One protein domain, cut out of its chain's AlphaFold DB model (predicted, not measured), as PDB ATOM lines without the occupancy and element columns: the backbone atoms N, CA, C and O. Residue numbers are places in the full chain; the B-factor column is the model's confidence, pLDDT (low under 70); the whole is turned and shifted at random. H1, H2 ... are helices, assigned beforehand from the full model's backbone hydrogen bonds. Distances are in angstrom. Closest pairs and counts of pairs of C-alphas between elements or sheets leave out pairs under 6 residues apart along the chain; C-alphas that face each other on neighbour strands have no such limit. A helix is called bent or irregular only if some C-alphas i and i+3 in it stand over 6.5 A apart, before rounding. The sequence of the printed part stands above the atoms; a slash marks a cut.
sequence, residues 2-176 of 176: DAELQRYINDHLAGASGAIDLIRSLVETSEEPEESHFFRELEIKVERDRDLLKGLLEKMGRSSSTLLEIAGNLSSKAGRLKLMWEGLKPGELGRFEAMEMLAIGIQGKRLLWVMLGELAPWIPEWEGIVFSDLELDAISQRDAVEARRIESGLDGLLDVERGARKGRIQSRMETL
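AT A GLANCE: This is residues 2 to 176 of the 176 residues of an uncharacterized protein of Luteolibacter luteus (UniProt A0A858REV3). Two helical hairpins, H1 with H2 and H4 with H5, pack together as a bundle of four long helices, and H3 covers one side of H1, crossing it steeply. Residues 161 to 176, of which 161 to 174 belong to H5, stick out as a free arm that lengthens the whole. The printed part has 175 residues with five named helices, H1 to H5 in order, and no named strand: all helix. It is loose, with a radius of gyration of the C-alphas of 20.2 A, and spans 78 by 30 by 27 A; without the arm the body spans 53 by 30 by 24 A.

HOW THE PARTS SIT: H1, residues 2 to 29, is the hub. It forms a hairpin with H2, residues 33 to 59, at a shallow tilt of 18 degrees; their closest C-alphas, Val 27 and Ser 36, are 4.8 A apart. H3, residues 64 to 86, touches residues 10 to 22 of H1 at a steep tilt of 46 degrees, closest at the C-alphas of Ala 14 and Leu 74, 4.7 A. H4, residues 92 to 122, touches H1 at a shallow tilt of 29 degrees, opposite ways, closest at the C-alphas of Ala 19 and Leu 102, 6.6 A. H5, residues 131 to 174, forms a hairpin with H4 at 20 degrees, closest at the C-alphas of Glu 92 and Gly 156, 4.6 A. H1 and H5 are apart. Every O i to N i+4 pair is within hydrogen-bond range in H1 and H2, against 18 of 19 in H3, 25 of 27 in H4 and 38 of 40 in H5.

IN THESE COORDINATES: H1 begins at C-alpha 2 (151.956, 129.238, 167.137) and is 40.8 A long; H2 is 39.1 A, H3 31.8 A and H4 46.1 A. H4 is irregular, with C-alphas 118 and 121 7.1 A apart. H5, 63.7 A long, ends at C-alpha 174 (147.120, 186.523, 205.543).

THE WHOLE: The two farthest C-alphas, of Pro 124 and Leu 176, are 78.9 A apart. The printed part has no cut and no long link. Of its residues, 34 are under pLDDT 70, among them 62 to 83.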
ATOM      1  N   ASP A   2     153.255 128.615 167.412       72.06
ATOM      2  CA  ASP A   2     151.956 129.238 167.137       72.06
ATOM      3  C   ASP A   2     151.253 129.875 168.343       72.06
ATOM      4  O   ASP A   2     150.679 130.953 168.199       72.06
ATOM      5  N   ALA A   3     151.281 129.263 169.530       79.44
ATOM      6  CA  ALA A   3     150.584 129.803 170.704       79.44
ATOM      7  C   ALA A   3     151.192 131.129 171.206       79.44
ATOM      8  O   ALA A   3     150.455 132.056 171.542       79.44
ATOM      9  N   GLU A   4     152.523 131.251 171.191       87.75
ATOM     10  CA  GLU A   4     153.218 132.465 171.641       87.75
ATOM     11  C   GLU A   4     153.015 133.634 170.680       87.75
ATOM     12  O   GLU A   4     152.735 134.744 171.127       87.75
ATOM     13  N   LEU A   5     153.072 133.384 169.367       89.06
ATOM     14  CA  LEU A   5     152.777 134.413 168.370       89.06
ATOM     15  C   LEU A   5     151.321 134.891 168.473       89.06
ATOM     16  O   LEU A   5     151.064 136.093 168.432       89.06
ATOM     17  N   GLN A   6     150.369 133.972 168.683       86.19
ATOM     18  CA  GLN A   6     148.968 134.342 168.919       86.19
ATOM     19  C   GLN A   6     148.833 135.233 170.138       86.19
ATOM     20  O   GLN A   6     148.171 136.261 170.081       86.19
ATOM     21  N   ARG A   7     149.443 134.821 171.253       86.62
ATOM     22  CA  ARG A   7     149.389 135.562 172.507       86.62
ATOM     23  C   ARG A   7     149.970 136.959 172.311       86.62
ATOM     24  O   ARG A   7     149.329 137.924 172.705       86.62
ATOM     25  N   TYR A   8     151.116 137.059 171.641       91.88
ATOM     26  CA  TYR A   8     151.777 138.323 171.337       91.88
ATOM     27  C   TYR A   8     150.906 139.257 170.484       91.88
ATOM     28  O   TYR A   8     150.734 140.423 170.843       91.88
ATOM     29  N   ILE A   9     150.293 138.761 169.403       91.94
ATOM     30  CA  ILE A   9     149.379 139.567 168.576       91.94
ATOM     31  C   ILE A   9     148.108 139.929 169.364       91.94
ATOM     32  O   ILE A   9     147.649 141.066 169.302       91.94
ATOM     33  N   ASN A  10     147.567 139.010 170.165       87.75
ATOM     34  CA  ASN A  10     146.384 139.254 170.994       87.75
ATOM     35  C   ASN A  10     146.627 140.310 172.078       87.75
ATOM     36  O   ASN A  10     145.727 141.098 172.374       87.75
ATOM     37  N   ASP A  11     147.828 140.350 172.660       88.19
ATOM     38  CA  ASP A  11     148.245 141.400 173.593       88.19
ATOM     39  C   ASP A  11     148.206 142.778 172.906       88.19
ATOM     40  O   ASP A  11     147.670 143.735 173.467       88.19
ATOM     41  N   HIS A  12     148.667 142.863 171.655       93.38
ATOM     42  CA  HIS A  12     148.625 144.100 170.871       93.38
ATOM     43  C   HIS A  12     147.216 144.475 170.405       93.38
ATOM     44  O   HIS A  12     146.858 145.649 170.458       93.38
ATOM     45  N   LEU A  13     146.383 143.504 170.016       91.56
ATOM     46  CA  LEU A  13     144.973 143.748 169.703       91.56
ATOM     47  C   LEU A  13     144.229 144.322 170.917       91.56
ATOM     48  O   LEU A  13     143.393 145.211 170.760       91.56
ATOM     49  N   ALA A  14     144.526 143.837 172.127       86.31
ATOM     50  CA  ALA A  14     143.930 144.370 173.348       86.31
ATOM     51  C   ALA A  14     144.365 145.816 173.611       86.31
ATOM     52  O   ALA A  14     143.528 146.654 173.953       86.31
ATOM     53  N   GLY A  15     145.653 146.112 173.404       89.12
ATOM     54  CA  GLY A  15     146.182 147.473 173.465       89.12
ATOM     55  C   GLY A  15     145.521 148.403 172.445       89.12
ATOM     56  O   GLY A  15     145.099 149.496 172.809       89.12
ATOM     57  N   ALA A  16     145.352 147.952 171.198       92.56
ATOM     58  CA  ALA A  16     144.697 148.724 170.142       92.56
ATOM     59  C   ALA A  16     143.237 149.059 170.483       92.56
ATOM     60  O   ALA A  16     142.810 150.192 170.282       92.56
ATOM     61  N   SER A  17     142.479 148.115 171.050       88.25
ATOM     62  CA  SER A  17     141.110 148.387 171.515       88.25
ATOM     63  C   SER A  17     141.068 149.437 172.624       88.25
ATOM     64  O   SER A  17     140.274 150.367 172.537       88.25
ATOM     65  N   GLY A  18     141.953 149.340 173.624       87.12
ATOM     66  CA  GLY A  18     142.044 150.363 174.669       87.12
ATOM     67  C   GLY A  18     142.464 151.736 174.127       87.12
ATOM     68  O   GLY A  18     141.937 152.752 174.568       87.12
ATOM     69  N   ALA A  19     143.356 151.776 173.133       92.94
ATOM     70  CA  ALA A  19     143.744 153.015 172.462       92.94
ATOM     71  C   ALA A  19     142.581 153.647 171.681       92.94
ATOM     72  O   ALA A  19     142.432 154.861 171.708       92.94
ATOM     73  N   ILE A  20     141.735 152.852 171.019       93.81
ATOM     74  CA  ILE A  20     140.556 153.361 170.298       93.81
ATOM     75  C   ILE A  20     139.545 153.979 171.266       93.81
ATOM     76  O   ILE A  20     139.058 155.076 171.006       93.81
ATOM     77  N   ASP A  21     139.262 153.322 172.392       90.31
ATOM     78  CA  ASP A  21     138.358 153.872 173.413       90.31
ATOM     79  C   ASP A  21     138.895 155.195 173.986       90.31
ATOM     80  O   ASP A  21     138.148 156.161 174.146       90.31
ATOM     81  N   LEU A  22     140.209 155.258 174.224       91.44
ATOM     82  CA  LEU A  22     140.914 156.473 174.626       91.44
ATOM     83  C   LEU A  22     140.771 157.589 173.578       91.44
ATOM     84  O   LEU A  22     140.348 158.697 173.905       91.44
ATOM     85  N   ILE A  23     141.063 157.298 172.309       95.06
ATOM     86  CA  ILE A  23     140.950 158.270 171.216       95.06
ATOM     87  C   ILE A  23     139.510 158.783 171.090       95.06
ATOM     88  O   ILE A  23     139.312 159.986 170.957       95.06
ATOM     89  N   ARG A  24     138.499 157.914 171.198       93.44
ATOM     90  CA  ARG A  24     137.084 158.320 171.181       93.44
ATOM     91  C   ARG A  24     136.743 159.286 172.306       93.44
ATOM     92  O   ARG A  24     136.102 160.302 172.058       93.44
ATOM     93  N   SER A  25     137.220 159.018 173.518       90.31
ATOM     94  CA  SER A  25     137.009 159.929 174.644       90.31
ATOM     95  C   SER A  25     137.694 161.284 174.422       90.31
ATOM     96  O   SER A  25     137.125 162.325 174.747       90.31
ATOM     97  N   LEU A  26     138.876 161.299 173.801       91.81
ATOM     98  CA  LEU A  26     139.555 162.534 173.408       91.81
ATOM     99  C   LEU A  26     138.791 163.288 172.313       91.81
ATOM    100  O   LEU A  26     138.665 164.506 172.395       91.81
ATOM    101  N   VAL A  27     138.205 162.592 171.334       94.31
ATOM    102  CA  VAL A  27     137.321 163.194 170.320       94.31
ATOM    103  C   VAL A  27     136.102 163.857 170.966       94.31
ATOM    104  O   VAL A  27     135.727 164.952 170.553       94.31
ATOM    105  N   GLU A  28     135.482 163.198 171.948       90.75
ATOM    106  CA  GLU A  28     134.295 163.692 172.664       90.75
ATOM    107  C   GLU A  28     134.593 164.892 173.569       90.75
ATOM    108  O   GLU A  28     133.726 165.741 173.765       90.75
ATOM    109  N   THR A  29     135.807 164.960 174.118       88.25
ATOM    110  CA  THR A  29     136.245 166.022 175.038       88.25
ATOM    111  C   THR A  29     137.052 167.130 174.354       88.25
ATOM    112  O   THR A  29     137.414 168.103 175.010       88.25
ATOM    113  N   SER A  30     137.321 167.015 173.048       88.75
ATOM    114  CA  SER A  30     137.983 168.061 172.260       88.75
ATOM    115  C   SER A  30     137.069 169.275 172.107       88.75
ATOM    116  O   SER A  30     135.985 169.173 171.531       88.75
ATOM    117  N   GLU A  31     137.526 170.434 172.575       87.06
ATOM    118  CA  GLU A  31     136.803 171.701 172.409       87.06
ATOM    119  C   GLU A  31     137.045 172.314 171.020       87.06
ATOM    120  O   GLU A  31     136.149 172.933 170.443       87.06
ATOM    121  N   GLU A  32     138.232 172.081 170.447       90.00
ATOM    122  CA  GLU A  32     138.656 172.655 169.170       90.00
ATOM    123  C   GLU A  32     138.415 171.700 167.981       90.00
ATOM    124  O   GLU A  32     138.814 170.527 168.028       90.00
ATOM    125  N   PRO A  33     137.827 172.175 166.862       92.06
ATOM    126  CA  PRO A  33     137.542 171.335 165.694       92.06
ATOM    127  C   PRO A  33     138.776 170.666 165.078       92.06
ATOM    128  O   PRO A  33     138.705 169.505 164.669       92.06
ATOM    129  N   GLU A  34     139.906 171.375 165.018       93.06
ATOM    130  CA  GLU A  34     141.162 170.847 164.463       93.06
ATOM    131  C   GLU A  34     141.704 169.682 165.293       93.06
ATOM    132  O   GLU A  34     142.267 168.724 164.756       93.06
ATOM    133  N   GLU A  35     141.490 169.727 166.604       90.56
ATOM    134  CA  GLU A  35     141.899 168.654 167.487       90.56
ATOM    135  C   GLU A  35     141.004 167.424 167.343       90.56
ATOM    136  O   GLU A  35     141.498 166.309 167.149       90.56
ATOM    137  N   SER A  36     139.686 167.631 167.360       94.56
ATOM    138  CA  SER A  36     138.727 166.550 167.133       94.56
ATOM    139  C   SER A  36     139.002 165.854 165.795       94.56
ATOM    140  O   SER A  36     138.972 164.626 165.708       94.56
ATOM    141  N   HIS A  37     139.345 166.625 164.756       97.19
ATOM    142  CA  HIS A  37     139.745 166.093 163.457       97.19
ATOM    143  C   HIS A  37     141.007 165.225 163.545       97.19
ATOM    144  O   HIS A  37     140.993 164.089 163.072       97.19
ATOM    145  N   PHE A  38     142.067 165.716 164.193       96.75
ATOM    146  CA  PHE A  38     143.301 164.952 164.393       96.75
ATOM    147  C   PHE A  38     143.040 163.593 165.055       96.75
ATOM    148  O   PHE A  38     143.521 162.562 164.579       96.75
ATOM    149  N   PHE A  39     142.251 163.566 166.128       97.38
ATOM    150  CA  PHE A  39     141.962 162.314 166.817       97.38
ATOM    151  C   PHE A  39     141.100 161.364 165.995       97.38
ATOM    152  O   PHE A  39     141.356 160.164 166.016       97.38
ATOM    153  N   ARG A  40     140.133 161.863 165.218       98.12
ATOM    154  CA  ARG A  40     139.356 161.017 164.297       98.12
ATOM    155  C   ARG A  40     140.241 160.385 163.226       98.12
ATOM    156  O   ARG A  40     140.082 159.209 162.910       98.12
ATOM    157  N   GLU A  41     141.198 161.133 162.681       98.31
ATOM    158  CA  GLU A  41     142.172 160.568 161.742       98.31
ATOM    159  C   GLU A  41     143.054 159.505 162.404       98.31
ATOM    160  O   GLU A  41     143.325 158.463 161.798       98.31
ATOM    161  N   LEU A  42     143.487 159.741 163.644       98.25
ATOM    162  CA  LEU A  42     144.256 158.769 164.414       98.25
ATOM    163  C   LEU A  42     143.432 157.505 164.711       98.25
ATOM    164  O   LEU A  42     143.948 156.403 164.530       98.25
ATOM    165  N   GLU A  43     142.160 157.647 165.092       98.00
ATOM    166  CA  GLU A  43     141.224 156.536 165.312       98.00
ATOM    167  C   GLU A  43     141.151 155.645 164.072       98.00
ATOM    168  O   GLU A  43     141.418 154.448 164.159       98.00
ATOM    169  N   ILE A  44     140.890 156.239 162.903       98.38
ATOM    170  CA  ILE A  44     140.784 155.519 161.628       98.38
ATOM    171  C   ILE A  44     142.069 154.737 161.327       98.38
ATOM    172  O   ILE A  44     142.006 153.596 160.867       98.38
ATOM    173  N   LYS A  45     143.244 155.329 161.574       98.19
ATOM    174  CA  LYS A  45     144.535 154.652 161.368       98.19
ATOM    175  C   LYS A  45     144.700 153.464 162.320       98.19
ATOM    176  O   LYS A  45     145.045 152.374 161.872       98.19
ATOM    177  N   VAL A  46     144.406 153.641 163.608       97.25
ATOM    178  CA  VAL A  46     144.515 152.567 164.611       97.25
ATOM    179  C   VAL A  46     143.495 151.449 164.358       97.25
ATOM    180  O   VAL A  46     143.821 150.274 164.536       97.25
ATOM    181  N   GLU A  47     142.285 151.772 163.899       97.19
ATOM    182  CA  GLU A  47     141.282 150.774 163.515       97.19
ATOM    183  C   GLU A  47     141.734 149.937 162.317       97.19
ATOM    184  O   GLU A  47     141.635 148.708 162.368       97.19
ATOM    185  N   ARG A  48     142.304 150.573 161.286       97.88
ATOM    186  CA  ARG A  48     142.884 149.869 160.131       97.88
ATOM    187  C   ARG A  48     144.012 148.928 160.548       97.88
ATOM    188  O   ARG A  48     144.010 147.770 160.138       97.88
ATOM    189  N   ASP A  49     144.920 149.393 161.404       97.19
ATOM    190  CA  ASP A  49     146.018 148.583 161.942       97.19
ATOM    191  C   ASP A  49     145.498 147.366 162.726       97.19
ATOM    192  O   ASP A  49     145.961 146.238 162.537       97.19
ATOM    193  N   ARG A  50     144.488 147.570 163.583       95.25
ATOM    194  CA  ARG A  50     143.839 146.499 164.354       95.25
ATOM    195  C   ARG A  50     143.184 145.465 163.442       95.25
ATOM    196  O   ARG A  50     143.293 144.266 163.699       95.25
ATOM    197  N   ASP A  51     142.472 145.906 162.415       94.62
ATOM    198  CA  ASP A  51     141.749 144.998 161.529       94.62
ATOM    199  C   ASP A  51     142.707 144.243 160.595       94.62
ATOM    200  O   ASP A  51     142.498 143.054 160.343       94.62
ATOM    201  N   LEU A  52     143.834 144.855 160.211       95.94
ATOM    202  CA  LEU A  52     144.940 144.147 159.569       95.94
ATOM    203  C   LEU A  52     145.504 143.041 160.476       95.94
ATOM    204  O   LEU A  52     145.626 141.904 160.027       95.94
ATOM    205  N   LEU A  53     145.781 143.326 161.756       93.81
ATOM    206  CA  LEU A  53     146.254 142.311 162.715       93.81
ATOM    207  C   LEU A  53     145.281 141.137 162.872       93.81
ATOM    208  O   LEU A  53     145.718 139.988 162.959       93.81
ATOM    209  N   LYS A  54     143.967 141.399 162.892       91.69
ATOM    210  CA  LYS A  54     142.956 140.327 162.900       91.69
ATOM    211  C   LYS A  54     143.057 139.472 161.638       91.69
ATOM    212  O   LYS A  54     143.119 138.250 161.746       91.69
ATOM    213  N   GLY A  55     143.169 140.104 160.469       91.50
ATOM    214  CA  GLY A  55     143.354 139.405 159.198       91.50
ATOM    215  C   GLY A  55     144.624 138.546 159.161       91.50
ATOM    216  O   GLY A  55     144.603 137.446 158.614       91.50
ATOM    217  N   LEU A  56     145.723 138.989 159.789       91.31
ATOM    218  CA  LEU A  56     146.944 138.181 159.923       91.31
ATOM    219  C   LEU A  56     146.712 136.904 160.738       91.31
ATOM    220  O   LEU A  56     147.226 135.847 160.370       91.31
ATOM    221  N   LEU A  57     145.952 136.989 161.835       87.44
ATOM    222  CA  LEU A  57     145.599 135.824 162.651       87.44
ATOM    223  C   LEU A  57     144.701 134.846 161.890       87.44
ATOM    224  O   LEU A  57     144.944 133.641 161.944       87.44
ATOM    225  N   GLU A  58     143.702 135.360 161.172       85.38
ATOM    226  CA  GLU A  58     142.785 134.555 160.356       85.38
ATOM    227  C   GLU A  58     143.527 133.805 159.243       85.38
ATOM    228  O   GLU A  58     143.322 132.603 159.064       85.38
ATOM    229  N   LYS A  59     144.442 134.487 158.537       85.38
ATOM    230  CA  LYS A  59     145.250 133.894 157.460       85.38
ATOM    231  C   LYS A  59     146.109 132.720 157.929       85.38
ATOM    232  O   LYS A  59     146.256 131.769 157.176       85.38
ATOM    233  N   MET A  60     146.582 132.722 159.177       83.00
ATOM    234  CA  MET A  60     147.319 131.599 159.784       83.00
ATOM    235  C   MET A  60     146.428 130.383 160.140       83.00
ATOM    236  O   MET A  60     146.778 129.589 161.012       83.00
ATOM    237  N   GLY A  61     145.244 130.246 159.532       70.50
ATOM    238  CA  GLY A  61     144.342 129.106 159.735       70.50
ATOM    239  C   GLY A  61     143.621 129.094 161.085       70.50
ATOM    240  O   GLY A  61     143.105 128.056 161.503       70.50
ATOM    241  N   ARG A  62     143.571 130.230 161.792       63.78
ATOM    242  CA  ARG A  62     142.942 130.316 163.118       63.78
ATOM    243  C   ARG A  62     141.471 130.707 162.965       63.78
ATOM    244  O   ARG A  62     141.155 131.820 162.563       63.78
ATOM    245  N   SER A  63     140.582 129.740 163.216       51.69
ATOM    246  CA  SER A  63     139.145 129.811 162.905       51.69
ATOM    247  C   SER A  63     138.351 130.799 163.782       51.69
ATOM    248  O   SER A  63     138.879 131.410 164.710       51.69
ATOM    249  N   SER A  64     137.038 130.891 163.547       54.78
ATOM    250  CA  SER A  64     136.084 131.688 164.337       54.78
ATOM    251  C   SER A  64     136.122 131.431 165.851       54.78
ATOM    252  O   SER A  64     135.809 132.336 166.626       54.78
ATOM    253  N   SER A  65     136.545 130.242 166.301       56.38
ATOM    254  CA  SER A  65     136.746 129.955 167.728       56.38
ATOM    255  C   SER A  65     137.869 130.799 168.339       56.38
ATOM    256  O   SER A  65     137.741 131.265 169.467       56.38
ATOM    257  N   THR A  66     138.928 131.070 167.573       57.06
ATOM    258  CA  THR A  66     140.015 131.968 167.963       57.06
ATOM    259  C   THR A  66     139.540 133.416 168.006       57.06
ATOM    260  O   THR A  66     139.915 134.133 168.925       57.06
ATOM    261  N   LEU A  67     138.650 133.846 167.103       58.09
ATOM    262  CA  LEU A  67     138.034 135.182 167.165       58.09
ATOM    263  C   LEU A  67     137.178 135.383 168.426       58.09
ATOM    264  O   LEU A  67     137.238 136.444 169.046       58.09
ATOM    265  N   LEU A  68     136.419 134.365 168.842       59.75
ATOM    266  CA  LEU A  68     135.656 134.377 170.098       59.75
ATOM    267  C   LEU A  68     136.572 134.445 171.331       59.75
ATOM    268  O   LEU A  68     136.309 135.204 172.265       59.75
ATOM    269  N   GLU A  69     137.673 133.696 171.318       60.41
ATOM    270  CA  GLU A  69     138.670 133.698 172.393       60.41
ATOM    271  C   GLU A  69     139.439 135.031 172.460       60.41
ATOM    272  O   GLU A  69     139.661 135.579 173.543       60.41
ATOM    273  N   ILE A  70     139.763 135.610 171.297       60.38
ATOM    274  CA  ILE A  70     140.298 136.968 171.155       60.38
ATOM    275  C   ILE A  70     139.327 137.965 171.768       60.38
ATOM    276  O   ILE A  70     139.756 138.742 172.610       60.38
ATOM    277  N   ALA A  71     138.042 137.931 171.405       60.34
ATOM    278  CA  ALA A  71     137.036 138.859 171.920       60.34
ATOM    279  C   ALA A  71     136.912 138.798 173.457       60.34
ATOM    280  O   ALA A  71     136.864 139.840 174.120       60.34
ATOM    281  N   GLY A  72     136.940 137.594 174.039       62.22
ATOM    282  CA  GLY A  72     136.940 137.401 175.493       62.22
ATOM    283  C   GLY A  72     138.195 137.960 176.177       62.22
ATOM    284  O   GLY A  72     138.100 138.674 177.179       62.22
ATOM    285  N   ASN A  73     139.380 137.702 175.615       61.81
ATOM    286  CA  ASN A  73     140.647 138.167 176.184       61.81
ATOM    287  C   ASN A  73     140.833 139.688 176.009       61.81
ATOM    288  O   ASN A  73     141.279 140.362 176.943       61.81
ATOM    289  N   LEU A  74     140.403 140.237 174.863       63.53
ATOM    290  CA  LEU A  74     140.320 141.677 174.593       63.53
ATOM    291  C   LEU A  74     139.511 142.374 175.672       63.53
ATOM    292  O   LEU A  74     139.984 143.350 176.234       63.53
ATOM    293  N   SER A  75     138.331 141.844 175.996       61.59
ATOM    294  CA  SER A  75     137.432 142.450 176.980       61.59
ATOM    295  C   SER A  75     138.108 142.582 178.350       61.59
ATOM    296  O   SER A  75     138.036 143.632 178.985       61.59
ATOM    297  N   SER A  76     138.844 141.551 178.782       64.62
ATOM    298  CA  SER A  76     139.528 141.556 180.083       64.62
ATOM    299  C   SER A  76     140.697 142.550 180.169       64.62
ATOM    300  O   SER A  76     140.910 143.174 181.210       64.62
ATOM    301  N   LYS A  77     141.455 142.721 179.079       67.50
ATOM    302  CA  LYS A  77     142.643 143.591 179.022       67.50
ATOM    303  C   LYS A  77     142.290 145.030 178.664       67.50
ATOM    304  O   LYS A  77     142.805 145.945 179.302       67.50
ATOM    305  N   ALA A  78     141.367 145.226 177.725       65.94
ATOM    306  CA  ALA A  78     140.789 146.531 177.419       65.94
ATOM    307  C   ALA A  78     140.096 147.112 178.656       65.94
ATOM    308  O   ALA A  78     140.283 148.284 178.947       65.94
ATOM    309  N   GLY A  79     139.419 146.283 179.461       67.12
ATOM    310  CA  GLY A  79     138.876 146.708 180.753       67.12
ATOM    311  C   GLY A  79     139.939 147.275 181.704       67.12
ATOM    312  O   GLY A  79     139.698 148.289 182.347       67.12
ATOM    313  N   ARG A  80     141.144 146.690 181.763       69.50
ATOM    314  CA  ARG A  80     142.245 147.237 182.581       69.50
ATOM    315  C   ARG A  80     142.789 148.549 182.026       69.50
ATOM    316  O   ARG A  80     143.016 149.463 182.809       69.50
ATOM    317  N   LEU A  81     142.973 148.653 180.707       69.00
ATOM    318  CA  LEU A  81     143.371 149.922 180.082       69.00
ATOM    319  C   LEU A  81     142.314 151.007 180.313       69.00
ATOM    320  O   LEU A  81     142.663 152.134 180.643       69.00
ATOM    321  N   LYS A  82     141.031 150.653 180.218       64.69
ATOM    322  CA  LYS A  82     139.916 151.550 180.510       64.69
ATOM    323  C   LYS A  82     139.920 152.013 181.967       64.69
ATOM    324  O   LYS A  82     139.716 153.189 182.214       64.69
ATOM    325  N   LEU A  83     140.204 151.129 182.923       68.44
ATOM    326  CA  LEU A  83     140.345 151.518 184.331       68.44
ATOM    327  C   LEU A  83     141.546 152.447 184.563       68.44
ATOM    328  O   LEU A  83     141.455 153.368 185.368       68.44
ATOM    329  N   MET A  84     142.666 152.228 183.862       70.12
ATOM    330  CA  MET A  84     143.800 153.162 183.896       70.12
ATOM    331  C   MET A  84     143.410 154.529 183.319       70.12
ATOM    332  O   MET A  84     143.797 155.547 183.881       70.12
ATOM    333  N   TRP A  85     142.607 154.543 182.251       69.25
ATOM    334  CA  TRP A  85     142.044 155.755 181.654       69.25
ATOM    335  C   TRP A  85     141.063 156.489 182.575       69.25
ATOM    336  O   TRP A  85     141.189 157.691 182.753       69.25
ATOM    337  N   GLU A  86     140.121 155.789 183.213       67.56
ATOM    338  CA  GLU A  86     139.197 156.376 184.201       67.56
ATOM    339  C   GLU A  86     139.939 156.954 185.421       67.56
ATOM    340  O   GLU A  86     139.396 157.790 186.146       67.56
ATOM    341  N   GLY A  87     141.186 156.528 185.643       66.81
ATOM    342  CA  GLY A  87     142.094 157.121 186.619       66.81
ATOM    343  C   GLY A  87     142.684 158.477 186.205       66.81
ATOM    344  O   GLY A  87     143.201 159.179 187.077       66.81
ATOM    345  N   LEU A  88     142.609 158.862 184.925       76.25
ATOM    346  CA  LEU A  88     143.079 160.164 184.453       76.25
ATOM    347  C   LEU A  88     142.088 161.258 184.846       76.25
ATOM    348  O   LEU A  88     140.873 161.138 184.679       76.25
ATOM    349  N   LYS A  89     142.613 162.351 185.398       73.44
ATOM    350  CA  LYS A  89     141.774 163.450 185.886       73.44
ATOM    351  C   LYS A  89     141.320 164.333 184.722       73.44
ATOM    352  O   LYS A  89     142.169 164.733 183.933       73.44
ATOM    353  N   PRO A  90     140.040 164.737 184.648       72.06
ATOM    354  CA  PRO A  90     139.605 165.734 183.674       72.06
ATOM    355  C   PRO A  90     140.458 167.014 183.738       72.06
ATOM    356  O   PRO A  90     140.836 167.452 184.828       72.06
ATOM    357  N   GLY A  91     140.726 167.618 182.579       77.88
ATOM    358  CA  GLY A  91     141.540 168.831 182.440       77.88
ATOM    359  C   GLY A  91     142.903 168.590 181.781       77.88
ATOM    360  O   GLY A  91     143.197 167.501 181.289       77.88
ATOM    361  N   GLU A  92     143.743 169.626 181.766       80.69
ATOM    362  CA  GLU A  92     144.995 169.657 180.993       80.69
ATOM    363  C   GLU A  92     146.000 168.569 181.392       80.69
ATOM    364  O   GLU A  92     146.639 167.972 180.530       80.69
ATOM    365  N   LEU A  93     146.098 168.244 182.687       84.00
ATOM    366  CA  LEU A  93     146.999 167.186 183.150       84.00
ATOM    367  C   LEU A  93     146.558 165.799 182.661       84.00
ATOM    368  O   LEU A  93     147.390 165.042 182.172       84.00
ATOM    369  N   GLY A  94     145.262 165.474 182.731       86.62
ATOM    370  CA  GLY A  94     144.776 164.191 182.214       86.62
ATOM    371  C   GLY A  94     144.884 164.099 180.701       86.62
ATOM    372  O   GLY A  94     145.153 163.027 180.173       86.62
ATOM    373  N   ARG A  95     144.752 165.227 179.993       88.44
ATOM    374  CA  ARG A  95     145.015 165.308 178.553       88.44
ATOM    375  C   ARG A  95     146.485 165.027 178.226       88.44
ATOM    376  O   ARG A  95     146.759 164.272 177.298       88.44
ATOM    377  N   PHE A  96     147.424 165.577 178.992       92.06
ATOM    378  CA  PHE A  96     148.844 165.246 178.864       92.06
ATOM    379  C   PHE A  96     149.099 163.746 179.089       92.06
ATOM    380  O   PHE A  96     149.721 163.087 178.252       92.06
ATOM    381  N   GLU A  97     148.556 163.186 180.173       91.81
ATOM    382  CA  GLU A  97     148.670 161.758 180.491       91.81
ATOM    383  C   GLU A  97     148.040 160.879 179.388       91.81
ATOM    384  O   GLU A  97     148.594 159.843 179.019       91.81
ATOM    385  N   ALA A  98     146.930 161.320 178.786       92.50
ATOM    386  CA  ALA A  98     146.282 160.665 177.648       92.50
ATOM    387  C   ALA A  98     147.214 160.551 176.436       92.50
ATOM    388  O   ALA A  98     147.375 159.476 175.854       92.50
ATOM    389  N   MET A  99     147.844 161.668 176.065       94.75
ATOM    390  CA  MET A  99     148.780 161.732 174.943       94.75
ATOM    391  C   MET A  99     150.022 160.882 175.208       94.75
ATOM    392  O   MET A  99     150.522 160.221 174.299       94.75
ATOM    393  N   GLU A 100     150.502 160.845 176.452       94.69
ATOM    394  CA  GLU A 100     151.606 159.974 176.854       94.69
ATOM    395  C   GLU A 100     151.255 158.492 176.705       94.69
ATOM    396  O   GLU A 100     152.020 157.725 176.111       94.69
ATOM    397  N   MET A 101     150.060 158.098 177.145       94.19
ATOM    398  CA  MET A 101     149.558 156.737 176.959       94.19
ATOM    399  C   MET A 101     149.439 156.365 175.475       94.19
ATOM    400  O   MET A 101     149.842 155.263 175.087       94.19
ATOM    401  N   LEU A 102     148.956 157.277 174.624       95.94
ATOM    402  CA  LEU A 102     148.916 157.066 173.174       95.94
ATOM    403  C   LEU A 102     150.317 156.944 172.570       95.94
ATOM    404  O   LEU A 102     150.551 156.033 171.776       95.94
ATOM    405  N   ALA A 103     151.266 157.794 172.965       97.38
ATOM    406  CA  ALA A 103     152.642 157.734 172.477       97.38
ATOM    407  C   ALA A 103     153.311 156.391 172.820       97.38
ATOM    408  O   ALA A 103     153.949 155.774 171.958       97.38
ATOM    409  N   ILE A 104     153.118 155.892 174.046       96.38
ATOM    410  CA  ILE A 104     153.603 154.572 174.478       96.38
ATOM    411  C   ILE A 104     152.929 153.458 173.666       96.38
ATOM    412  O   ILE A 104     153.614 152.566 173.160       96.38
ATOM    413  N   GLY A 105     151.605 153.516 173.498       95.69
ATOM    414  CA  GLY A 105     150.844 152.531 172.727       95.69
ATOM    415  C   GLY A 105     151.270 152.465 171.258       95.69
ATOM    416  O   GLY A 105     151.487 151.377 170.723       95.69
ATOM    417  N   ILE A 106     151.469 153.619 170.615       98.31
ATOM    418  CA  ILE A 106     151.945 153.712 169.227       98.31
ATOM    419  C   ILE A 106     153.380 153.193 169.112       98.31
ATOM    420  O   ILE A 106     153.695 152.476 168.163       98.31
ATOM    421  N   GLN A 107     154.248 153.478 170.087       98.19
ATOM    422  CA  GLN A 107     155.587 152.895 170.100       98.19
ATOM    423  C   GLN A 107     155.538 151.367 170.271       98.19
ATOM    424  O   GLN A 107     156.294 150.664 169.604       98.19
ATOM    425  N   GLY A 108     154.634 150.836 171.096       97.62
ATOM    426  CA  GLY A 108     154.379 149.395 171.188       97.62
ATOM    427  C   GLY A 108     153.932 148.800 169.849       97.62
ATOM    428  O   GLY A 108     154.515 147.826 169.378       97.62
ATOM    429  N   LYS A 109     152.975 149.449 169.175       98.00
ATOM    430  CA  LYS A 109     152.534 149.090 167.819       98.00
ATOM    431  C   LYS A 109     153.685 149.090 166.807       98.00
ATOM    432  O   LYS A 109     153.784 148.177 165.997       98.00
ATOM    433  N   ARG A 110     154.585 150.074 166.861       98.62
ATOM    434  CA  ARG A 110     155.773 150.098 165.998       98.62
ATOM    435  C   ARG A 110     156.660 148.872 166.237       98.62
ATOM    436  O   ARG A 110     157.080 148.233 165.279       98.62
ATOM    437  N   LEU A 111     156.936 148.536 167.500       98.75
ATOM    438  CA  LEU A 111     157.757 147.367 167.847       98.75
ATOM    439  C   LEU A 111     157.130 146.059 167.356       98.75
ATOM    440  O   LEU A 111     157.852 145.184 166.883       98.75
ATOM    441  N   LEU A 112     155.800 145.950 167.418       98.50
ATOM    442  CA  LEU A 112     155.065 144.849 166.804       98.50
ATOM    443  C   LEU A 112     155.355 144.764 165.307       98.50
ATOM    444  O   LEU A 112     155.754 143.701 164.849       98.50
ATOM    445  N   TRP A 113     155.189 145.853 164.554       98.69
ATOM    446  CA  TRP A 113     155.399 145.833 163.103       98.69
ATOM    447  C   TRP A 113     156.813 145.441 162.703       98.69
ATOM    448  O   TRP A 113     156.967 144.605 161.815       98.69
ATOM    449  N   VAL A 114     157.823 145.941 163.418       98.75
ATOM    450  CA  VAL A 114     159.214 145.507 163.233       98.75
ATOM    451  C   VAL A 114     159.336 143.998 163.452       98.75
ATOM    452  O   VAL A 114     159.839 143.289 162.587       98.75
ATOM    453  N   MET A 115     158.820 143.477 164.570       98.38
ATOM    454  CA  MET A 115     158.909 142.047 164.875       98.38
ATOM    455  C   MET A 115     158.145 141.181 163.861       98.38
ATOM    456  O   MET A 115     158.619 140.112 163.486       98.38
ATOM    457  N   LEU A 116     156.970 141.613 163.396       97.19
ATOM    458  CA  LEU A 116     156.216 140.874 162.379       97.19
ATOM    459  C   LEU A 116     156.919 140.902 161.017       97.19
ATOM    460  O   LEU A 116     156.910 139.890 160.324       97.19
ATOM    461  N   GLY A 117     157.565 142.018 160.670       97.88
ATOM    462  CA  GLY A 117     158.396 142.139 159.474       97.88
ATOM    463  C   GLY A 117     159.581 141.180 159.491       97.88
ATOM    464  O   GLY A 117     159.796 140.467 158.514       97.88
ATOM    465  N   GLU A 118     160.280 141.089 160.624       97.88
ATOM    466  CA  GLU A 118     161.323 140.082 160.815       97.88
ATOM    467  C   GLU A 118     160.749 138.672 160.685       97.88
ATOM    468  O   GLU A 118     161.365 137.847 160.034       97.88
ATOM    469  N   LEU A 119     159.562 138.392 161.243       95.44
ATOM    470  CA  LEU A 119     158.949 137.059 161.200       95.44
ATOM    471  C   LEU A 119     158.410 136.641 159.821       95.44
ATOM    472  O   LEU A 119     158.281 135.442 159.556       95.44
ATOM    473  N   ALA A 120     158.083 137.604 158.959       95.44
ATOM    474  CA  ALA A 120     157.390 137.381 157.693       95.44
ATOM    475  C   ALA A 120     158.045 136.330 156.766       95.44
ATOM    476  O   ALA A 120     157.305 135.517 156.211       95.44
ATOM    477  N   PRO A 121     159.386 136.235 156.626       95.25
ATOM    478  CA  PRO A 121     160.026 135.209 155.798       95.25
ATOM    479  C   PRO A 121     159.755 133.763 156.243       95.25
ATOM    480  O   PRO A 121     159.950 132.841 155.454       95.25
ATOM    481  N   TRP A 122     159.322 133.547 157.491       93.56
ATOM    482  CA  TRP A 122     158.992 132.220 158.025       93.56
ATOM    483  C   TRP A 122     157.487 131.924 158.047       93.56
ATOM    484  O   TRP A 122     157.102 130.834 158.468       93.56
ATOM    485  N   ILE A 123     156.643 132.864 157.606       92.44
ATOM    486  CA  ILE A 123     155.179 132.748 157.636       92.44
ATOM    487  C   ILE A 123     154.643 133.031 156.223       92.44
ATOM    488  O   ILE A 123     154.347 134.183 155.895       92.44
ATOM    489  N   PRO A 124     154.530 131.999 155.361       92.19
ATOM    490  CA  PRO A 124     154.095 132.153 153.969       92.19
ATOM    491  C   PRO A 124     152.744 132.863 153.813       92.19
ATOM    492  O   PRO A 124     152.515 133.572 152.838       92.19
ATOM    493  N   GLU A 125     151.850 132.730 154.791       92.06
ATOM    494  CA  GLU A 125     150.532 133.367 154.811       92.06
ATOM    495  C   GLU A 125     150.596 134.906 154.847       92.06
ATOM    496  O   GLU A 125     149.592 135.579 154.591       92.06
ATOM    497  N   TRP A 126     151.757 135.477 155.183       93.75
ATOM    498  CA  TRP A 126     152.005 136.920 155.227       93.75
ATOM    499  C   TRP A 126     152.727 137.450 153.982       93.75
ATOM    500  O   TRP A 126     153.120 138.617 153.953       93.75
ATOM    501  N   GLU A 127     152.869 136.633 152.936       93.56
ATOM    502  CA  GLU A 127     153.418 137.075 151.657       93.56
ATOM    503  C   GLU A 127     152.657 138.300 151.108       93.56
ATOM    504  O   GLU A 127     151.425 138.384 151.150       93.56
ATOM    505  N   GLY A 128     153.416 139.282 150.609       92.81
ATOM    506  CA  GLY A 128     152.890 140.527 150.044       92.81
ATOM    507  C   GLY A 128     152.577 141.629 151.061       92.81
ATOM    508  O   GLY A 128     152.133 142.704 150.661       92.81
ATOM    509  N   ILE A 129     152.808 141.403 152.358       95.56
ATOM    510  CA  ILE A 129     152.610 142.424 153.393       95.56
ATOM    511  C   ILE A 129     153.897 143.220 153.596       95.56
ATOM    512  O   ILE A 129     154.949 142.668 153.905       95.56
ATOM    513  N   VAL A 130     153.797 144.541 153.447       96.69
ATOM    514  CA  VAL A 130     154.927 145.467 153.585       96.69
ATOM    515  C   VAL A 130     154.941 146.046 155.002       96.69
ATOM    516  O   VAL A 130     154.431 147.131 155.263       96.69
ATOM    517  N   PHE A 131     155.504 145.298 155.953       98.38
ATOM    518  CA  PHE A 131     155.540 145.708 157.367       98.38
ATOM    519  C   PHE A 131     156.354 146.986 157.625       98.38
ATOM    520  O   PHE A 131     156.066 147.701 158.583       98.38
ATOM    521  N   SER A 132     157.323 147.312 156.764       98.25
ATOM    522  CA  SER A 132     158.080 148.568 156.850       98.25
ATOM    523  C   SER A 132     157.198 149.801 156.663       98.25
ATOM    524  O   SER A 132     157.425 150.814 157.317       98.25
ATOM    525  N   ASP A 133     156.164 149.720 155.825       98.31
ATOM    526  CA  ASP A 133     155.250 150.844 155.603       98.31
ATOM    527  C   ASP A 133     154.396 151.086 156.855       98.31
ATOM    528  O   ASP A 133     154.221 152.222 157.290       98.31
ATOM    529  N   LEU A 134     153.959 150.005 157.513       98.56
ATOM    530  CA  LEU A 134     153.241 150.065 158.790       98.56
ATOM    531  C   LEU A 134     154.122 150.623 159.920       98.56
ATOM    532  O   LEU A 134     153.640 151.345 160.798       98.56
ATOM    533  N   GLU A 135     155.420 150.302 159.913       98.69
ATOM    534  CA  GLU A 135     156.389 150.896 160.834       98.69
ATOM    535  C   GLU A 135     156.507 152.412 160.614       98.69
ATOM    536  O   GLU A 135     156.404 153.177 161.576       98.69
ATOM    537  N   LEU A 136     156.691 152.850 159.363       98.62
ATOM    538  CA  LEU A 136     156.811 154.267 159.000       98.62
ATOM    539  C   LEU A 136     155.545 155.059 159.353       98.62
ATOM    540  O   LEU A 136     155.629 156.172 159.884       98.62
ATOM    541  N   ASP A 137     154.374 154.466 159.142       98.31
ATOM    542  CA  ASP A 137     153.101 155.049 159.559       98.31
ATOM    543  C   ASP A 137     153.007 155.169 161.084       98.31
ATOM    544  O   ASP A 137     152.523 156.183 161.596       98.31
ATOM    545  N   ALA A 138     153.488 154.176 161.840       98.56
ATOM    546  CA  ALA A 138     153.522 154.244 163.299       98.56
ATOM    547  C   ALA A 138     154.493 155.325 163.808       98.56
ATOM    548  O   ALA A 138     154.170 156.012 164.777       98.56
ATOM    549  N   ILE A 139     155.641 155.521 163.147       98.69
ATOM    550  CA  ILE A 139     156.568 156.628 163.439       98.69
ATOM    551  C   ILE A 139     155.856 157.969 163.235       98.69
ATOM    552  O   ILE A 139     155.791 158.775 164.158       98.69
ATOM    553  N   SER A 140     155.220 158.157 162.077       98.38
ATOM    554  CA  SER A 140     154.509 159.400 161.748       98.38
ATOM    555  C   SER A 140     153.370 159.700 162.731       98.38
ATOM    556  O   SER A 140     153.163 160.843 163.136       98.38
ATOM    557  N   GLN A 141     152.630 158.669 163.153       98.31
ATOM    558  CA  GLN A 141     151.592 158.802 164.178       98.31
ATOM    559  C   GLN A 141     152.178 159.198 165.538       98.31
ATOM    560  O   GLN A 141     151.609 160.053 166.216       98.31
ATOM    561  N   ARG A 142     153.312 158.603 165.932       98.38
ATOM    562  CA  ARG A 142     153.987 158.925 167.192       98.38
ATOM    563  C   ARG A 142     154.441 160.379 167.206       98.38
ATOM    564  O   ARG A 142     154.182 161.059 168.190       98.38
ATOM    565  N   ASP A 143     155.073 160.847 166.136       98.19
ATOM    566  CA  ASP A 143     155.580 162.220 166.049       98.19
ATOM    567  C   ASP A 143     154.442 163.246 166.149       98.19
ATOM    568  O   ASP A 143     154.552 164.248 166.859       98.19
ATOM    569  N   ALA A 144     153.302 162.963 165.512       97.31
ATOM    570  CA  ALA A 144     152.129 163.830 165.571       97.31
ATOM    571  C   ALA A 144     151.462 163.871 166.963       97.31
ATOM    572  O   ALA A 144     150.945 164.918 167.365       97.31
ATOM    573  N   VAL A 145     151.474 162.749 167.696       97.75
ATOM    574  CA  VAL A 145     151.021 162.683 169.097       97.75
ATOM    575  C   VAL A 145     152.027 163.356 170.031       97.75
ATOM    576  O   VAL A 145     151.620 164.089 170.926       97.75
ATOM    577  N   GLU A 146     153.330 163.166 169.816       97.62
ATOM    578  CA  GLU A 146     154.387 163.741 170.653       97.62
ATOM    579  C   GLU A 146     154.358 165.268 170.637       97.62
ATOM    580  O   GLU A 146     154.458 165.884 171.696       97.62
ATOM    581  N   ALA A 147     154.146 165.883 169.468       95.44
ATOM    582  CA  ALA A 147     153.995 167.333 169.366       95.44
ATOM    583  C   ALA A 147     152.896 167.860 170.314       95.44
ATOM    584  O   ALA A 147     153.141 168.757 171.119       95.44
ATOM    585  N   ARG A 148     151.722 167.216 170.312       94.06
ATOM    586  CA  ARG A 148     150.589 167.576 171.182       94.06
ATOM    587  C   ARG A 148     150.802 167.190 172.644       94.06
ATOM    588  O   ARG A 148     150.297 167.862 173.543       94.06
ATOM    589  N   ARG A 149     151.548 166.113 172.909       94.81
ATOM    590  CA  ARG A 149     151.946 165.721 174.269       94.81
ATOM    591  C   ARG A 149     152.812 166.806 174.906       94.81
ATOM    592  O   ARG A 149     152.599 167.145 176.063       94.81
ATOM    593  N   ILE A 150     153.756 167.374 174.156       95.25
ATOM    594  CA  ILE A 150     154.593 168.478 174.641       95.25
ATOM    595  C   ILE A 150     153.746 169.725 174.911       95.25
ATOM    596  O   ILE A 150     153.880 170.305 175.985       95.25
ATOM    597  N   GLU A 151     152.856 170.106 173.991       90.81
ATOM    598  CA  GLU A 151     151.951 171.256 174.168       90.81
ATOM    599  C   GLU A 151     151.077 171.101 175.423       90.81
ATOM    600  O   GLU A 151     151.170 171.905 176.346       90.81
ATOM    601  N   SER A 152     150.330 169.997 175.525       88.88
ATOM    602  CA  SER A 152     149.474 169.717 176.690       88.88
ATOM    603  C   SER A 152     150.247 169.597 178.006       88.88
ATOM    604  O   SER A 152     149.743 169.991 179.058       88.88
ATOM    605  N   GLY A 153     151.478 169.078 177.971       90.75
ATOM    606  CA  GLY A 153     152.350 169.016 179.139       90.75
ATOM    607  C   GLY A 153     152.820 170.394 179.598       90.75
ATOM    608  O   GLY A 153     152.878 170.648 180.801       90.75
ATOM    609  N   LEU A 154     153.137 171.296 178.663       89.38
ATOM    610  CA  LEU A 154     153.491 172.678 178.989       89.38
ATOM    611  C   LEU A 154     152.311 173.410 179.623       89.38
ATOM    612  O   LEU A 154     152.505 174.024 180.671       89.38
ATOM    613  N   ASP A 155     151.118 173.303 179.042       84.38
ATOM    614  CA  ASP A 155     149.913 173.947 179.569       84.38
ATOM    615  C   ASP A 155     149.587 173.402 180.970       84.38
ATOM    616  O   ASP A 155     149.670 174.127 181.969       84.38
ATOM    617  N   GLY A 156     149.408 172.081 181.083       83.00
ATOM    618  CA  GLY A 156     148.973 171.448 182.326       83.00
ATOM    619  C   GLY A 156     149.975 171.543 183.479       83.00
ATOM    620  O   GLY A 156     149.578 171.744 184.630       83.00
ATOM    621  N   LEU A 157     151.282 171.411 183.222       85.56
ATOM    622  CA  LEU A 157     152.287 171.448 184.295       85.56
ATOM    623  C   LEU A 157     152.639 172.881 184.718       85.56
ATOM    624  O   LEU A 157     152.906 173.119 185.902       85.56
ATOM    625  N   LEU A 158     152.636 173.850 183.794       80.88
ATOM    626  CA  LEU A 158     152.928 175.245 184.143       80.88
ATOM    627  C   LEU A 158     151.753 175.926 184.846       80.88
ATOM    628  O   LEU A 158     151.987 176.758 185.732       80.88
ATOM    629  N   ASP A 159     150.511 175.573 184.524       72.88
ATOM    630  CA  ASP A 159     149.346 176.164 185.180       72.88
ATOM    631  C   ASP A 159     149.168 175.682 186.625       72.88
ATOM    632  O   ASP A 159     148.881 176.494 187.517       72.88
ATOM    633  N   VAL A 160     149.502 174.419 186.918       64.75
ATOM    634  CA  VAL A 160     149.614 173.915 188.299       64.75
ATOM    635  C   VAL A 160     150.654 174.716 189.095       64.75
ATOM    636  O   VAL A 160     150.389 175.161 190.218       64.75
ATOM    637  N   GLU A 161     151.824 174.968 188.507       67.12
ATOM    638  CA  GLU A 161     152.895 175.757 189.123       67.12
ATOM    639  C   GLU A 161     152.480 177.213 189.399       67.12
ATOM    640  O   GLU A 161     152.776 177.774 190.466       67.12
ATOM    641  N   ARG A 162     151.763 177.843 188.461       71.12
ATOM    642  CA  ARG A 162     151.240 179.211 188.615       71.12
ATOM    643  C   ARG A 162     150.185 179.289 189.719       71.12
ATOM    644  O   ARG A 162     150.237 180.219 190.533       71.12
ATOM    645  N   GLY A 163     149.281 178.313 189.798       69.38
ATOM    646  CA  GLY A 163     148.298 178.193 190.877       69.38
ATOM    647  C   GLY A 163     148.957 178.040 192.253       69.38
ATOM    648  O   GLY A 163     148.653 178.795 193.182       69.38
ATOM    649  N   ALA A 164     149.943 177.145 192.369       69.00
ATOM    650  CA  ALA A 164     150.684 176.902 193.609       69.00
ATOM    651  C   ALA A 164     151.479 178.130 194.098       69.00
ATOM    652  O   ALA A 164     151.638 178.344 195.306       69.00
ATOM    653  N   ARG A 165     151.990 178.968 193.184       72.25
ATOM    654  CA  ARG A 165     152.641 180.242 193.548       72.25
ATOM    655  C   ARG A 165     151.651 181.279 194.058       72.25
ATOM    656  O   ARG A 165     151.930 181.887 195.090       72.25
ATOM    657  N   LYS A 166     150.505 181.463 193.391       68.06
ATOM    658  CA  LYS A 166     149.459 182.393 193.852       68.06
ATOM    659  C   LYS A 166     148.963 182.031 195.255       68.06
ATOM    660  O   LYS A 166     148.916 182.907 196.114       68.06
ATOM    661  N   GLY A 167     148.709 180.747 195.523       70.69
ATOM    662  CA  GLY A 167     148.299 180.275 196.853       70.69
ATOM    663  C   GLY A 167     149.335 180.551 197.953       70.69
ATOM    664  O   GLY A 167     148.979 181.012 199.036       70.69
ATOM    665  N   ARG A 168     150.633 180.357 197.670       78.44
ATOM    666  CA  ARG A 168     151.719 180.685 198.618       78.44
ATOM    667  C   ARG A 168     151.828 182.181 198.920       78.44
ATOM    668  O   ARG A 168     152.141 182.539 200.052       78.44
ATOM    669  N   ILE A 169     151.601 183.044 197.929       74.31
ATOM    670  CA  ILE A 169     151.621 184.504 198.117       74.31
ATOM    671  C   ILE A 169     150.434 184.938 198.988       74.31
ATOM    672  O   ILE A 169     150.643 185.661 199.959       74.31
ATOM    673  N   GLN A 170     149.230 184.438 198.695       67.81
ATOM    674  CA  GLN A 170     148.010 184.736 199.452       67.81
ATOM    675  C   GLN A 170     148.145 184.335 200.933       67.81
ATOM    676  O   GLN A 170     147.950 185.163 201.818       67.81
ATOM    677  N   SER A 171     148.601 183.106 201.205       69.75
ATOM    678  CA  SER A 171     148.822 182.616 202.575       69.75
ATOM    679  C   SER A 171     149.852 183.454 203.345       69.75
ATOM    680  O   SER A 171     149.668 183.730 204.529       69.75
ATOM    681  N   ARG A 172     150.918 183.928 202.684       74.12
ATOM    682  CA  ARG A 172     151.909 184.828 203.300       74.12
ATOM    683  C   ARG A 172     151.342 186.202 203.651       74.12
ATOM    684  O   ARG A 172     151.788 186.775 204.636       74.12
ATOM    685  N   MET A 173     150.409 186.725 202.857       68.31
ATOM    686  CA  MET A 173     149.753 188.009 203.128       68.31
ATOM    687  C   MET A 173     148.727 187.915 204.262       68.31
ATOM    688  O   MET A 173     148.544 188.890 204.972       68.31
ATOM    689  N   GLU A 174     148.092 186.758 204.457       73.38
ATOM    690  CA  GLU A 174     147.120 186.523 205.543       73.38
ATOM    691  C   GLU A 174     147.779 186.230 206.903       73.38
ATOM    692  O   GLU A 174     147.113 186.279 207.935       73.38
ATOM    693  N   THR A 175     149.080 185.922 206.916       75.31
ATOM    694  CA  THR A 175     149.852 185.645 208.145       75.31
ATOM    695  C   THR A 175     150.660 186.866 208.631       75.31
ATOM    696  O   THR A 175     151.426 186.749 209.588       75.31
ATOM    697  N   LEU A 176     150.523 188.022 207.967       60.00
ATOM    698  CA  LEU A 176     151.128 189.315 208.322       60.00
ATOM    699  C   LEU A 176     150.058 190.275 208.847       60.00
ATOM    700  O   LEU A 176     150.382 191.023 209.795       60.00
TER     701      LEU A 176